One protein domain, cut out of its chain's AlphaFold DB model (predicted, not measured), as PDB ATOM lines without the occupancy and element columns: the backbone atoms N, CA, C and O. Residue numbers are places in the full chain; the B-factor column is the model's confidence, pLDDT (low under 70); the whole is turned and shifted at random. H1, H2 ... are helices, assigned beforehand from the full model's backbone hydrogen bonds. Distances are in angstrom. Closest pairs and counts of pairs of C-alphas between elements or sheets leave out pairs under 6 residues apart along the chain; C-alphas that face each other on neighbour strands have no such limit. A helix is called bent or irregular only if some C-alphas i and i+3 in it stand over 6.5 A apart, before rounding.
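AT A GLANCE: This is residues 135 to 244 of the 244 residues of the protein "uncharacterized protein LOC114339677" of Diabrotica virgifera virgifera (western corn rootworm) (UniProt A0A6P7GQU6). Two long helices, H4 and H5, each with a kink, fold back on each other as a hairpin in the middle of a flat body, with H3 packed on H4 and H1 packed on H5. The short H2 meets H5 near its first residues, its last residue Glu 160 close to Thr 221, and makes a corner with it, and a long unnamed stretch, residues 161 to 174, leads from there to H3. The printed part has 110 residues with five named helices, H1 H2 H3 H4 H5 along the chain, and no named strand; its class is all helix. It is compact, with a radius of gyration of the C-alphas of 14.6 A, and spans 40 by 32 by 17 A.

IN THESE COORDINATES: H1 runs from residue 135, with its C-alpha at (128.826, 169.732, 99.096), to residue 150, 22.6 A from first to last C-alpha. H2 is residues 155 to 160. H3, residues 175 to 187, is 19.5 A long. H4, residues 194 to 215, is 31.0 A long and has a kink of 36 degrees near residue 202. H5, residues 219 to 240, is 30.1 A long, has a kink of 25 degrees near residue 234 and ends with C-alpha 240 at (137.205, 174.014, 96.240). H3, H4 and H5 are only just irregular: C-alphas 176 and 179 are 7.0 A apart, 199 and 202 are 6.6 A apart, and 235 and 238 are 6.9 A apart.

HOW THE PARTS SIT: H5 is the hub, touching H1, H2 and H4. H1 and H5 touch, with the closest C-alphas, of Gly 145 and Val 232, 4.2 A apart. They run opposite ways at a shallow tilt of 34 degrees, only just short of steep. H2 touches H5 at residues 220 to 224 alone, about perpendicular at 89 degrees; the closest C-alphas are those of Glu 160 and Thr 221, 5.2 A apart. H4 and H5 touch as a helical hairpin, opposite ways at a shallow tilt of 2 degrees, with the C-alphas of Cys 198 and Cys 240 the closest at 5.4 A. H1, H4 and H5 form a bundle, a group of helices set together, in which H1 and H4 are close but not clearly touching. H3 and H4 form another helical hairpin, opposite ways at a steep tilt of 39 degrees. H4 touches H3 with residues 200 to 210 alone, and the closest C-alphas are those of Cys 177 and Cys 207, 4.7 A apart. H3 is apart from H1, H2 and H5. Every O i to N i+4 pair is within hydrogen-bond range in H1 and H2, against 7 of 9 in H3 and 16 of 18 in each of H4 and H5.

THE WHOLE: The C-alphas farthest apart, of Pro 164 and Asn 244, are 43.5 A apart. The printed part has no cut and ends at the chain's last residue, 244. The link from H2 to H3, 14 residues, is long. The mean pLDDT of the printed part is 84.9, and residues 167 to 169 and 243 to 244 are under 70.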
ATOM      1  N   LEU A 135     129.242 168.973  97.908       86.00
ATOM      2  CA  LEU A 135     128.826 169.732  99.096       86.00
ATOM      3  C   LEU A 135     128.924 168.937 100.409       86.00
ATOM      4  O   LEU A 135     129.400 169.509 101.390       86.00
ATOM      5  N   PRO A 136     128.529 167.649 100.482       87.69
ATOM      6  CA  PRO A 136     128.662 166.874 101.715       87.69
ATOM      7  C   PRO A 136     130.126 166.702 102.139       87.69
ATOM      8  O   PRO A 136     130.449 166.805 103.324       87.69
ATOM      9  N   LEU A 137     131.027 166.505 101.172       91.75
ATOM     10  CA  LEU A 137     132.464 166.417 101.426       91.75
ATOM     11  C   LEU A 137     133.032 167.774 101.863       91.75
ATOM     12  O   LEU A 137     133.803 167.836 102.818       91.75
ATOM     13  N   LEU A 138     132.622 168.867 101.214       89.56
ATOM     14  CA  LEU A 138     132.996 170.224 101.613       89.56
ATOM     15  C   LEU A 138     132.551 170.519 103.051       89.56
ATOM     16  O   LEU A 138     133.352 170.986 103.856       89.56
ATOM     17  N   ALA A 139     131.311 170.175 103.406       85.88
ATOM     18  CA  ALA A 139     130.803 170.310 104.766       85.88
ATOM     19  C   ALA A 139     131.664 169.521 105.763       85.88
ATOM     20  O   ALA A 139     132.074 170.079 106.779       85.88
ATOM     21  N   GLN A 140     132.022 168.270 105.443       89.38
ATOM     22  CA  GLN A 140     132.935 167.466 106.260       89.38
ATOM     23  C   GLN A 140     134.282 168.172 106.484       89.38
ATOM     24  O   GLN A 140     134.777 168.219 107.613       89.38
ATOM     25  N   LYS A 141     134.874 168.742 105.427       91.19
ATOM     26  CA  LYS A 141     136.149 169.470 105.506       91.19
ATOM     27  C   LYS A 141     136.063 170.726 106.361       91.19
ATOM     28  O   LYS A 141     136.982 170.969 107.141       91.19
ATOM     29  N   ILE A 142     134.952 171.456 106.299       87.62
ATOM     30  CA  ILE A 142     134.686 172.588 107.196       87.62
ATOM     31  C   ILE A 142     134.678 172.108 108.661       87.62
ATOM     32  O   ILE A 142     135.310 172.738 109.508       87.62
ATOM     33  N   ILE A 143     134.055 170.957 108.966       85.25
ATOM     34  CA  ILE A 143     134.037 170.392 110.337       85.25
ATOM     35  C   ILE A 143     135.435 170.043 110.799       85.25
ATOM     36  O   ILE A 143     135.854 170.425 111.892       85.25
ATOM     37  N   ILE A 144     136.166 169.328 109.951       87.44
ATOM     38  CA  ILE A 144     137.521 168.891 110.253       87.44
ATOM     39  C   ILE A 144     138.440 170.097 110.454       87.44
ATOM     40  O   ILE A 144     139.231 170.075 111.391       87.44
ATOM     41  N   GLY A 145     138.315 171.156 109.648       89.44
ATOM     42  CA  GLY A 145     139.062 172.403 109.832       89.44
ATOM     43  C   GLY A 145     138.774 173.064 111.174       89.44
ATOM     44  O   GLY A 145     139.700 173.335 111.938       89.44
ATOM     45  N   GLY A 146     137.496 173.227 111.524       86.88
ATOM     46  CA  GLY A 146     137.119 173.780 112.825       86.88
ATOM     47  C   GLY A 146     137.671 172.957 113.992       86.88
ATOM     48  O   GLY A 146     138.328 173.495 114.884       86.88
ATOM     49  N   LEU A 147     137.485 171.636 113.949       85.12
ATOM     50  CA  LEU A 147     137.970 170.725 114.986       85.12
ATOM     51  C   LEU A 147     139.493 170.726 115.093       85.12
ATOM     52  O   LEU A 147     140.012 170.866 116.197       85.12
ATOM     53  N   LYS A 148     140.218 170.615 113.973       87.00
ATOM     54  CA  LYS A 148     141.688 170.652 113.959       87.00
ATOM     55  C   LYS A 148     142.204 171.886 114.678       87.00
ATOM     56  O   LYS A 148     143.121 171.771 115.486       87.00
ATOM     57  N   GLN A 149     141.596 173.040 114.424       88.69
ATOM     58  CA  GLN A 149     142.037 174.270 115.051       88.69
ATOM     59  C   GLN A 149     141.689 174.335 116.538       88.69
ATOM     60  O   GLN A 149     142.580 174.618 117.342       88.69
ATOM     61  N   VAL A 150     140.448 174.015 116.912       84.06
ATOM     62  CA  VAL A 150     140.003 173.947 118.317       84.06
ATOM     63  C   VAL A 150     140.904 173.021 119.135       84.06
ATOM     64  O   VAL A 150     141.263 173.318 120.268       84.06
ATOM     65  N   CYS A 151     141.367 171.934 118.532       85.25
ATOM     66  CA  CYS A 151     142.264 170.969 119.154       85.25
ATOM     67  C   CYS A 151     143.692 171.466 119.398       85.25
ATOM     68  O   CYS A 151     144.457 170.807 120.100       85.25
ATOM     69  N   THR A 152     144.060 172.612 118.826       87.94
ATOM     70  CA  THR A 152     145.339 173.286 119.089       87.94
ATOM     71  C   THR A 152     145.193 174.482 120.025       87.94
ATOM     72  O   THR A 152     146.180 175.174 120.275       87.94
ATOM     73  N   PHE A 153     143.980 174.752 120.514       84.75
ATOM     74  CA  PHE A 153     143.741 175.845 121.441       84.75
ATOM     75  C   PHE A 153     144.235 175.519 122.838       84.75
ATOM     76  O   PHE A 153     144.144 174.396 123.338       84.75
ATOM     77  N   THR A 154     144.734 176.556 123.488       85.75
ATOM     78  CA  THR A 154     144.843 176.595 124.939       85.75
ATOM     79  C   THR A 154     143.448 176.612 125.576       85.75
ATOM     80  O   THR A 154     142.452 176.946 124.933       85.75
ATOM     81  N   VAL A 155     143.357 176.274 126.865       79.06
ATOM     82  CA  VAL A 155     142.079 176.329 127.604       79.06
ATOM     83  C   VAL A 155     141.480 177.740 127.576       79.06
ATOM     84  O   VAL A 155     140.269 177.884 127.462       79.06
ATOM     85  N   GLU A 156     142.320 178.773 127.643       83.25
ATOM     86  CA  GLU A 156     141.896 180.172 127.560       83.25
ATOM     87  C   GLU A 156     141.296 180.500 126.188       83.25
ATOM     88  O   GLU A 156     140.147 180.921 126.112       83.25
ATOM     89  N   GLU A 157     142.016 180.204 125.099       81.06
ATOM     90  CA  GLU A 157     141.513 180.384 123.728       81.06
ATOM     91  C   GLU A 157     140.190 179.638 123.485       81.06
ATOM     92  O   GLU A 157     139.326 180.146 122.771       81.06
ATOM     93  N   PHE A 158     140.026 178.453 124.083       78.00
ATOM     94  CA  PHE A 158     138.798 177.666 123.998       78.00
ATOM     95  C   PHE A 158     137.635 178.296 124.769       78.00
ATOM     96  O   PHE A 158     136.528 178.362 124.246       78.00
ATOM     97  N   LEU A 159     137.859 178.769 125.997       77.38
ATOM     98  CA  LEU A 159     136.813 179.425 126.791       77.38
ATOM     99  C   LEU A 159     136.343 180.731 126.141       77.38
ATOM    100  O   LEU A 159     135.154 181.042 126.180       77.38
ATOM    101  N   GLU A 160     137.250 181.449 125.480       80.69
ATOM    102  CA  GLU A 160     136.925 182.660 124.724       80.69
ATOM    103  C   GLU A 160     136.002 182.395 123.522       80.69
ATOM    104  O   GLU A 160     135.241 183.283 123.129       80.69
ATOM    105  N   LEU A 161     135.957 181.167 122.985       74.62
ATOM    106  CA  LEU A 161     134.951 180.790 121.982       74.62
ATOM    107  C   LEU A 161     133.519 180.825 122.521       74.62
ATOM    108  O   LEU A 161     132.587 180.810 121.725       74.62
ATOM    109  N   PHE A 162     133.321 180.906 123.833       78.06
ATOM    110  CA  PHE A 162     132.003 181.013 124.457       78.06
ATOM    111  C   PHE A 162     131.772 182.390 125.088       78.06
ATOM    112  O   PHE A 162     130.853 182.560 125.891       78.06
ATOM    113  N   ALA A 163     132.601 183.379 124.741       76.94
ATOM    114  CA  ALA A 163     132.445 184.735 125.236       76.94
ATOM    115  C   ALA A 163     131.065 185.309 124.835       76.94
ATOM    116  O   ALA A 163     130.690 185.246 123.660       76.94
ATOM    117  N   PRO A 164     130.315 185.927 125.772       73.81
ATOM    118  CA  PRO A 164     128.973 186.460 125.508       73.81
ATOM    119  C   PRO A 164     128.898 187.478 124.364       73.81
ATOM    120  O   PRO A 164     127.876 187.545 123.678       73.81
ATOM    121  N   CYS A 165     129.996 188.205 124.109       78.38
ATOM    122  CA  CYS A 165     130.107 189.227 123.061       78.38
ATOM    123  C   CYS A 165     129.750 188.725 121.651       78.38
ATOM    124  O   CYS A 165     129.477 189.529 120.769       78.38
ATOM    125  N   GLN A 166     129.730 187.408 121.430       70.38
ATOM    126  CA  GLN A 166     129.344 186.801 120.156       70.38
ATOM    127  C   GLN A 166     127.833 186.777 119.916       70.38
ATOM    128  O   GLN A 166     127.389 186.730 118.772       70.38
ATOM    129  N   SER A 167     127.042 186.758 120.988       68.81
ATOM    130  CA  SER A 167     125.581 186.648 120.915       68.81
ATOM    131  C   SER A 167     124.875 188.001 120.812       68.81
ATOM    132  O   SER A 167     123.695 188.055 120.471       68.81
ATOM    133  N   GLU A 168     125.596 189.087 121.087       69.25
ATOM    134  CA  GLU A 168     125.051 190.446 121.161       69.25
ATOM    135  C   GLU A 168     125.082 191.177 119.807       69.25
ATOM    136  O   GLU A 168     124.430 192.209 119.647       69.25
ATOM    137  N   THR A 169     125.797 190.645 118.811       67.25
ATOM    138  CA  THR A 169     125.919 191.271 117.490       67.25
ATOM    139  C   THR A 169     124.803 190.852 116.554       67.25
ATOM    140  O   THR A 169     124.615 189.668 116.262       67.25
ATOM    141  N   ASN A 170     124.137 191.837 115.964       74.94
ATOM    142  CA  ASN A 170     123.260 191.590 114.840       74.94
ATOM    143  C   ASN A 170     124.065 191.581 113.531       74.94
ATOM    144  O   ASN A 170     124.538 192.610 113.055       74.94
ATOM    145  N   TRP A 171     124.183 190.409 112.910       75.44
ATOM    146  CA  TRP A 171     124.856 190.236 111.618       75.44
ATOM    147  C   TRP A 171     124.147 191.011 110.494       75.44
ATOM    148  O   TRP A 171     124.721 191.205 109.422       75.44
ATOM    149  N   ALA A 172     122.895 191.441 110.724       76.38
ATOM    150  CA  ALA A 172     122.130 192.272 109.802       76.38
ATOM    151  C   ALA A 172     122.820 193.619 109.514       76.38
ATOM    152  O   ALA A 172     122.752 194.112 108.385       76.38
ATOM    153  N   ASP A 173     123.529 194.154 110.507       83.62
ATOM    154  CA  ASP A 173     124.020 195.533 110.511       83.62
ATOM    155  C   ASP A 173     125.460 195.660 109.974       83.62
ATOM    156  O   ASP A 173     125.967 196.764 109.783       83.62
ATOM    157  N   VAL A 174     126.124 194.534 109.681       85.94
ATOM    158  CA  VAL A 174     127.505 194.494 109.179       85.94
ATOM    159  C   VAL A 174     127.516 194.415 107.651       85.94
ATOM    160  O   VAL A 174     127.089 193.425 107.058       85.94
ATOM    161  N   SER A 175     128.039 195.451 106.989       91.31
ATOM    162  CA  SER A 175     127.980 195.588 105.525       91.31
ATOM    163  C   SER A 175     128.746 194.506 104.760       91.31
ATOM    164  O   SER A 175     128.321 194.112 103.674       91.31
ATOM    165  N   SER A 176     129.849 193.988 105.309       90.00
ATOM    166  CA  SER A 176     130.606 192.887 104.693       90.00
ATOM    167  C   SER A 176     129.840 191.561 104.679       90.00
ATOM    168  O   SER A 176     130.172 190.663 103.907       90.00
ATOM    169  N   CYS A 177     128.765 191.448 105.464       87.81
ATOM    170  CA  CYS A 177     127.888 190.284 105.487       87.81
ATOM    171  C   CYS A 177     126.778 190.320 104.427       87.81
ATOM    172  O   CYS A 177     126.044 189.340 104.301       87.81
ATOM    173  N   ASN A 178     126.644 191.401 103.648       92.12
ATOM    174  CA  ASN A 178     125.575 191.535 102.651       92.12
ATOM    175  C   ASN A 178     125.642 190.450 101.567       92.12
ATOM    176  O   ASN A 178     124.635 189.803 101.291       92.12
ATOM    177  N   ASP A 179     126.831 190.189 101.020       87.75
ATOM    178  CA  ASP A 179     127.037 189.143 100.012       87.75
ATOM    179  C   ASP A 179     126.721 187.745 100.560       87.75
ATOM    180  O   ASP A 179     126.137 186.910  99.870       87.75
ATOM    181  N   VAL A 180     127.094 187.491 101.819       86.75
ATOM    182  CA  VAL A 180     126.817 186.226 102.510       86.75
ATOM    183  C   VAL A 180     125.319 186.052 102.716       86.75
ATOM    184  O   VAL A 180     124.779 184.984 102.440       86.75
ATOM    185  N   ARG A 181     124.631 187.107 103.156       86.31
ATOM    186  CA  ARG A 181     123.184 187.096 103.371       86.31
ATOM    187  C   ARG A 181     122.424 186.864 102.072       86.31
ATOM    188  O   ARG A 181     121.584 185.975 102.033       86.31
ATOM    189  N   ALA A 182     122.767 187.602 101.019       88.44
ATOM    190  CA  ALA A 182     122.155 187.445  99.706       88.44
ATOM    191  C   ALA A 182     122.330 186.013  99.172       88.44
ATOM    192  O   ALA A 182     121.370 185.411  98.695       88.44
ATOM    193  N   ALA A 183     123.525 185.434  99.328       80.56
ATOM    194  CA  ALA A 183     123.774 184.047  98.951       80.56
ATOM    195  C   ALA A 183     122.927 183.062  99.778       80.56
ATOM    196  O   ALA A 183     122.311 182.163  99.217       80.56
ATOM    197  N   VAL A 184     122.830 183.244 101.100       78.69
ATOM    198  CA  VAL A 184     121.998 182.389 101.966       78.69
ATOM    199  C   VAL A 184     120.515 182.471 101.592       78.69
ATOM    200  O   VAL A 184     119.853 181.437 101.524       78.69
ATOM    201  N   GLU A 185     119.997 183.665 101.304       81.94
ATOM    202  CA  GLU A 185     118.618 183.859 100.833       81.94
ATOM    203  C   GLU A 185     118.361 183.175  99.481       81.94
ATOM    204  O   GLU A 185     117.264 182.672  99.227       81.94
ATOM    205  N   GLU A 186     119.367 183.118  98.606       80.31
ATOM    206  CA  GLU A 186     119.295 182.356  97.360       80.31
ATOM    207  C   GLU A 186     119.289 180.841  97.620       80.31
ATOM    208  O   GLU A 186     118.536 180.104  96.976       80.31
ATOM    209  N   PHE A 187     120.053 180.372  98.612       79.81
ATOM    210  CA  PHE A 187     120.149 178.947  98.948       79.81
ATOM    211  C   PHE A 187     118.845 178.370  99.502       79.81
ATOM    212  O   PHE A 187     118.589 177.174  99.354       79.81
ATOM    213  N   GLU A 188     117.987 179.206 100.095       71.12
ATOM    214  CA  GLU A 188     116.639 178.792 100.503       71.12
ATOM    215  C   GLU A 188     115.750 178.431  99.305       71.12
ATOM    216  O   GLU A 188     114.835 177.619  99.430       71.12
ATOM    217  N   LYS A 189     116.024 179.017  98.133       78.81
ATOM    218  CA  LYS A 189     115.248 178.808  96.903       78.81
ATOM    219  C   LYS A 189     115.841 177.705  96.033       78.81
ATOM    220  O   LYS A 189     115.100 177.008  95.341       78.81
ATOM    221  N   LYS A 190     117.169 177.563  96.029       78.88
ATOM    222  CA  LYS A 190     117.890 176.640  95.149       78.88
ATOM    223  C   LYS A 190     119.133 176.084  95.834       78.88
ATOM    224  O   LYS A 190     119.892 176.823  96.443       78.88
ATOM    225  N   LEU A 191     119.389 174.789  95.653       76.12
ATOM    226  CA  LEU A 191     120.627 174.172  96.125       76.12
ATOM    227  C   LEU A 191     121.850 174.839  95.452       76.12
ATOM    228  O   LEU A 191     121.899 174.886  94.217       76.12
ATOM    229  N   PRO A 192     122.832 175.343  96.221       82.38
ATOM    230  CA  PRO A 192     124.026 175.957  95.653       82.38
ATOM    231  C   PRO A 192     124.937 174.931  94.992       82.38
ATOM    232  O   PRO A 192     124.939 173.754  95.350       82.38
ATOM    233  N   SER A 193     125.769 175.388  94.061       89.06
ATOM    234  CA  SER A 193     126.896 174.584  93.597       89.06
ATOM    235  C   SER A 193     128.051 174.640  94.600       89.06
ATOM    236  O   SER A 193     128.197 175.610  95.351       89.06
ATOM    237  N   THR A 194     128.919 173.629  94.578       89.56
ATOM    238  CA  THR A 194     130.151 173.598  95.381       89.56
ATOM    239  C   THR A 194     131.001 174.844  95.135       89.56
ATOM    240  O   THR A 194     131.493 175.455  96.079       89.56
ATOM    241  N   GLN A 195     131.099 175.285  93.877       92.62
ATOM    242  CA  GLN A 195     131.870 176.471  93.495       92.62
ATOM    243  C   GLN A 195     131.317 177.766  94.098       92.62
ATOM    244  O   GLN A 195     132.090 178.610  94.553       92.62
ATOM    245  N   ILE A 196     129.989 177.909  94.172       90.44
ATOM    246  CA  ILE A 196     129.370 179.069  94.821       90.44
ATOM    247  C   ILE A 196     129.756 179.100  96.305       90.44
ATOM    248  O   ILE A 196     130.244 180.129  96.769       90.44
ATOM    249  N   ILE A 197     129.638 177.978  97.027       88.88
ATOM    250  CA  ILE A 197     130.049 177.908  98.441       88.88
ATOM    251  C   ILE A 197     131.538 178.222  98.599       88.88
ATOM    252  O   ILE A 197     131.914 179.020  99.453       88.88
ATOM    253  N   CYS A 198     132.386 177.662  97.744       93.06
ATOM    254  CA  CYS A 198     133.823 177.903  97.774       93.06
ATOM    255  C   CYS A 198     134.199 179.370  97.540       93.06
ATOM    256  O   CYS A 198     135.077 179.890  98.225       93.06
ATOM    257  N   SER A 199     133.498 180.067  96.642       93.12
ATOM    258  CA  SER A 199     133.668 181.512  96.444       93.12
ATOM    259  C   SER A 199     133.137 182.348  97.616       93.12
ATOM    260  O   SER A 199     133.586 183.476  97.832       93.12
ATOM    261  N   LEU A 200     132.198 181.793  98.389       90.75
ATOM    262  CA  LEU A 200     131.586 182.449  99.536       90.75
ATOM    263  C   LEU A 200     132.428 182.315 100.804       90.75
ATOM    264  O   LEU A 200     132.404 183.223 101.626       90.75
ATOM    265  N   LEU A 201     133.192 181.229 100.971       89.25
ATOM    266  CA  LEU A 201     133.984 180.986 102.184       89.25
ATOM    267  C   LEU A 201     134.930 182.153 102.550       89.25
ATOM    268  O   LEU A 201     134.944 182.543 103.719       89.25
ATOM    269  N   PRO A 202     135.677 182.777 101.614       91.81
ATOM    270  CA  PRO A 202     136.480 183.957 101.936       91.81
ATOM    271  C   PRO A 202     135.631 185.158 102.373       91.81
ATOM    272  O   PRO A 202     136.006 185.865 103.304       91.81
ATOM    273  N   LYS A 203     134.465 185.368 101.748       91.25
ATOM    274  CA  LYS A 203     133.532 186.443 102.124       91.25
ATOM    275  C   LYS A 203     132.927 186.201 103.504       91.25
ATOM    276  O   LYS A 203     132.784 187.135 104.285       91.25
ATOM    277  N   LEU A 204     132.625 184.942 103.819       88.19
ATOM    278  CA  LEU A 204     132.169 184.511 105.134       88.19
ATOM    279  C   LEU A 204     133.233 184.787 106.197       88.19
ATOM    280  O   LEU A 204     132.892 185.345 107.232       88.19
ATOM    281  N   LYS A 205     134.510 184.487 105.917       89.00
ATOM    282  CA  LYS A 205     135.633 184.860 106.792       89.00
ATOM    283  C   LYS A 205     135.660 186.371 107.043       89.00
ATOM    284  O   LYS A 205     135.779 186.795 108.185       89.00
ATOM    285  N   THR A 206     135.559 187.199 106.005       90.25
ATOM    286  CA  THR A 206     135.561 188.664 106.180       90.25
ATOM    287  C   THR A 206     134.373 189.138 107.019       90.25
ATOM    288  O   THR A 206     134.572 189.844 108.000       90.25
ATOM    289  N   CYS A 207     133.161 188.689 106.687       86.94
ATOM    290  CA  CYS A 207     131.948 188.989 107.447       86.94
ATOM    291  C   CYS A 207     132.081 188.598 108.927       86.94
ATOM    292  O   CYS A 207     131.828 189.421 109.805       86.94
ATOM    293  N   ALA A 208     132.517 187.369 109.214       86.62
ATOM    294  CA  ALA A 208     132.674 186.879 110.577       86.62
ATOM    295  C   ALA A 208     133.738 187.675 111.352       86.62
ATOM    296  O   ALA A 208     133.479 188.089 112.481       86.62
ATOM    297  N   ASN A 209     134.881 188.000 110.737       87.38
ATOM    298  CA  ASN A 209     135.887 188.857 111.371       87.38
ATOM    299  C   ASN A 209     135.349 190.256 111.692       87.38
ATOM    300  O   ASN A 209     135.636 190.769 112.773       87.38
ATOM    301  N   ASP A 210     134.560 190.869 110.810       88.69
ATOM    302  CA  ASP A 210     133.983 192.196 111.054       88.69
ATOM    303  C   ASP A 210     132.916 192.154 112.157       88.69
ATOM    304  O   ASP A 210     132.912 193.005 113.053       88.69
ATOM    305  N   VAL A 211     132.061 191.125 112.155       85.00
ATOM    306  CA  VAL A 211     131.097 190.848 113.232       85.00
ATOM    307  C   VAL A 211     131.834 190.700 114.562       85.00
ATOM    308  O   VAL A 211     131.546 191.432 115.511       85.00
ATOM    309  N   HIS A 212     132.838 189.827 114.629       83.19
ATOM    310  CA  HIS A 212     133.600 189.599 115.852       83.19
ATOM    311  C   HIS A 212     134.366 190.850 116.291       83.19
ATOM    312  O   HIS A 212     134.319 191.193 117.466       83.19
ATOM    313  N   SER A 213     134.991 191.592 115.378       87.19
ATOM    314  CA  SER A 213     135.746 192.815 115.700       87.19
ATOM    315  C   SER A 213     134.852 193.964 116.171       87.19
ATOM    316  O   SER A 213     135.259 194.798 116.996       87.19
ATOM    317  N   SER A 214     133.613 194.020 115.677       86.12
ATOM    318  CA  SER A 214     132.640 195.017 116.122       86.12
ATOM    319  C   SER A 214     132.282 194.829 117.600       86.12
ATOM    320  O   SER A 214     132.234 195.816 118.336       86.12
ATOM    321  N   SER A 215     132.148 193.576 118.050       82.50
ATOM    322  CA  SER A 215     131.496 193.241 119.324       82.50
ATOM    323  C   SER A 215     132.424 192.648 120.382       82.50
ATOM    324  O   SER A 215     132.268 192.919 121.568       82.50
ATOM    325  N   CYS A 216     133.453 191.911 119.977       84.38
ATOM    326  CA  CYS A 216     134.477 191.372 120.859       84.38
ATOM    327  C   CYS A 216     135.750 192.227 120.758       84.38
ATOM    328  O   CYS A 216     136.302 192.433 119.679       84.38
ATOM    329  N   LYS A 217     136.229 192.748 121.894       89.75
ATOM    330  CA  LYS A 217     137.466 193.558 121.961       89.75
ATOM    331  C   LYS A 217     138.678 192.784 122.471       89.75
ATOM    332  O   LYS A 217     139.798 193.272 122.352       89.75
ATOM    333  N   ASN A 218     138.470 191.596 123.039       91.25
ATOM    334  CA  ASN A 218     139.560 190.773 123.544       91.25
ATOM    335  C   ASN A 218     140.371 190.197 122.358       91.25
ATOM    336  O   ASN A 218     139.808 189.488 121.516       91.25
ATOM    337  N   PRO A 219     141.686 190.480 122.273       91.62
ATOM    338  CA  PRO A 219     142.526 190.014 121.172       91.62
ATOM    339  C   PRO A 219     142.665 188.488 121.117       91.62
ATOM    340  O   PRO A 219     142.884 187.948 120.034       91.62
ATOM    341  N   ILE A 220     142.525 187.780 122.245       89.62
ATOM    342  CA  ILE A 220     142.557 186.311 122.283       89.62
ATOM    343  C   ILE A 220     141.331 185.755 121.563       89.62
ATOM    344  O   ILE A 220     141.483 184.924 120.676       89.62
ATOM    345  N   THR A 221     140.139 186.272 121.869       85.88
ATOM    346  CA  THR A 221     138.885 185.889 121.207       85.88
ATOM    347  C   THR A 221     138.981 186.087 119.698       85.88
ATOM    348  O   THR A 221     138.761 185.145 118.940       85.88
ATOM    349  N   LEU A 222     139.376 187.288 119.257       88.88
ATOM    350  CA  LEU A 222     139.507 187.611 117.831       88.88
ATOM    351  C   LEU A 222     140.491 186.666 117.138       88.88
ATOM    352  O   LEU A 222     140.165 186.066 116.117       88.88
ATOM    353  N   ARG A 223     141.668 186.455 117.739       91.69
ATOM    354  CA  ARG A 223     142.684 185.545 117.202       91.69
ATOM    355  C   ARG A 223     142.189 184.100 117.130       91.69
ATOM    356  O   ARG A 223     142.491 183.424 116.147       91.69
ATOM    357  N   SER A 224     141.459 183.618 118.135       86.88
ATOM    358  CA  SER A 224     140.864 182.278 118.120       86.88
ATOM    359  C   SER A 224     139.931 182.113 116.917       86.88
ATOM    360  O   SER A 224     140.109 181.178 116.135       86.88
ATOM    361  N   PHE A 225     139.000 183.045 116.696       85.75
ATOM    362  CA  PHE A 225     138.080 182.976 115.554       85.75
ATOM    363  C   PHE A 225     138.799 183.003 114.212       85.75
ATOM    364  O   PHE A 225     138.599 182.100 113.395       85.75
ATOM    365  N   THR A 226     139.723 183.947 114.022       88.88
ATOM    366  CA  THR A 226     140.491 184.043 112.776       88.88
ATOM    367  C   THR A 226     141.242 182.742 112.475       88.88
ATOM    368  O   THR A 226     141.232 182.273 111.338       88.88
ATOM    369  N   ARG A 227     141.851 182.102 113.486       90.38
ATOM    370  CA  ARG A 227     142.541 180.814 113.301       90.38
ATOM    371  C   ARG A 227     141.577 179.708 112.867       90.38
ATOM    372  O   ARG A 227     141.945 178.886 112.027       90.38
ATOM    373  N   VAL A 228     140.371 179.648 113.444       87.12
ATOM    374  CA  VAL A 228     139.353 178.641 113.079       87.12
ATOM    375  C   VAL A 228     138.957 178.811 111.620       87.12
ATOM    376  O   VAL A 228     139.000 177.848 110.857       87.12
ATOM    377  N   GLU A 229     138.650 180.036 111.211       88.62
ATOM    378  CA  GLU A 229     138.275 180.365 109.835       88.62
ATOM    379  C   GLU A 229     139.397 180.044 108.839       88.62
ATOM    380  O   GLU A 229     139.145 179.508 107.761       88.62
ATOM    381  N   GLU A 230     140.652 180.318 109.200       92.62
ATOM    382  CA  GLU A 230     141.817 179.960 108.385       92.62
ATOM    383  C   GLU A 230     141.972 178.456 108.218       92.62
ATOM    384  O   GLU A 230     142.246 177.979 107.115       92.62
ATOM    385  N   SER A 231     141.762 177.693 109.290       92.44
ATOM    386  CA  SER A 231     141.806 176.238 109.210       92.44
ATOM    387  C   SER A 231     140.659 175.687 108.365       92.44
ATOM    388  O   SER A 231     140.888 174.788 107.559       92.44
ATOM    389  N   VAL A 232     139.457 176.261 108.473       91.25
ATOM    390  CA  VAL A 232     138.311 175.924 107.615       91.25
ATOM    391  C   VAL A 232     138.636 176.167 106.143       91.25
ATOM    392  O   VAL A 232     138.433 175.267 105.326       91.25
ATOM    393  N   LEU A 233     139.173 177.340 105.795       92.75
ATOM    394  CA  LEU A 233     139.567 177.654 104.418       92.75
ATOM    395  C   LEU A 233     140.617 176.671 103.896       92.75
ATOM    396  O   LEU A 233     140.458 176.125 102.806       92.75
ATOM    397  N   LYS A 234     141.652 176.402 104.696       95.38
ATOM    398  CA  LYS A 234     142.738 175.485 104.340       95.38
ATOM    399  C   LYS A 234     142.244 174.060 104.096       95.38
ATOM    400  O   LYS A 234     142.645 173.428 103.128       95.38
ATOM    401  N   GLU A 235     141.385 173.531 104.964       94.25
ATOM    402  CA  GLU A 235     140.881 172.159 104.816       94.25
ATOM    403  C   GLU A 235     139.841 172.027 103.697       94.25
ATOM    404  O   GLU A 235     139.691 170.943 103.131       94.25
ATOM    405  N   SER A 236     139.150 173.118 103.356       92.69
ATOM    406  CA  SER A 236     138.171 173.173 102.262       92.69
ATOM    407  C   SER A 236     138.820 173.334 100.884       92.69
ATOM    408  O   SER A 236     138.241 172.934  99.874       92.69
ATOM    409  N   GLU A 237     140.037 173.879 100.827       95.12
ATOM    410  CA  GLU A 237     140.790 174.157  99.598       95.12
ATOM    411  C   GLU A 237     140.881 172.969  98.616       95.12
ATOM    412  O   GLU A 237     140.647 173.194  97.426       95.12
ATOM    413  N   PRO A 238     141.138 171.713  99.045       94.25
ATOM    414  CA  PRO A 238     141.205 170.574  98.128       94.25
ATOM    415  C   PRO A 238     139.882 170.279  97.415       94.25
ATOM    416  O   PRO A 238     139.896 169.802  96.286       94.25
ATOM    417  N   VAL A 239     138.746 170.556  98.061       93.06
ATOM    418  CA  VAL A 239     137.419 170.388  97.449       93.06
ATOM    419  C   VAL A 239     137.121 171.582  96.544       93.06
ATOM    420  O   VAL A 239     136.656 171.422  95.424       93.06
ATOM    421  N   CYS A 240     137.474 172.790  96.985       92.31
ATOM    422  CA  CYS A 240     137.205 174.014  96.240       92.31
ATOM    423  C   CYS A 240     138.014 174.178  94.951       92.31
ATOM    424  O   CYS A 240     137.536 174.803  94.005       92.31
ATOM    425  N   ARG A 241     139.217 173.604  94.881       90.00
ATOM    426  CA  ARG A 241     140.018 173.577  93.648       90.00
ATOM    427  C   ARG A 241     139.557 172.518  92.642       90.00
ATOM    428  O   ARG A 241     139.989 172.575  91.497       90.00
ATOM    429  N   GLY A 242     138.664 171.612  93.049       74.56
ATOM    430  CA  GLY A 242     138.240 170.461  92.259       74.56
ATOM    431  C   GLY A 242     139.335 169.395  92.121       74.56
ATOM    432  O   GLY A 242     140.517 169.631  92.380       74.56
ATOM    433  N   LYS A 243     138.941 168.193  91.692       54.44
ATOM    434  CA  LYS A 243     139.886 167.218  91.135       54.44
ATOM    435  C   LYS A 243     140.244 167.683  89.721       54.44
ATOM    436  O   LYS A 243     139.389 167.600  88.843       54.44
ATOM    437  N   ASN A 244     141.458 168.202  89.528       37.69
ATOM    438  CA  ASN A 244     142.047 168.320  88.187       37.69
ATOM    439  C   ASN A 244     142.161 166.939  87.534       37.69
ATOM    440  O   ASN A 244     142.539 165.989  88.260       37.69
TER     441      ASN A 244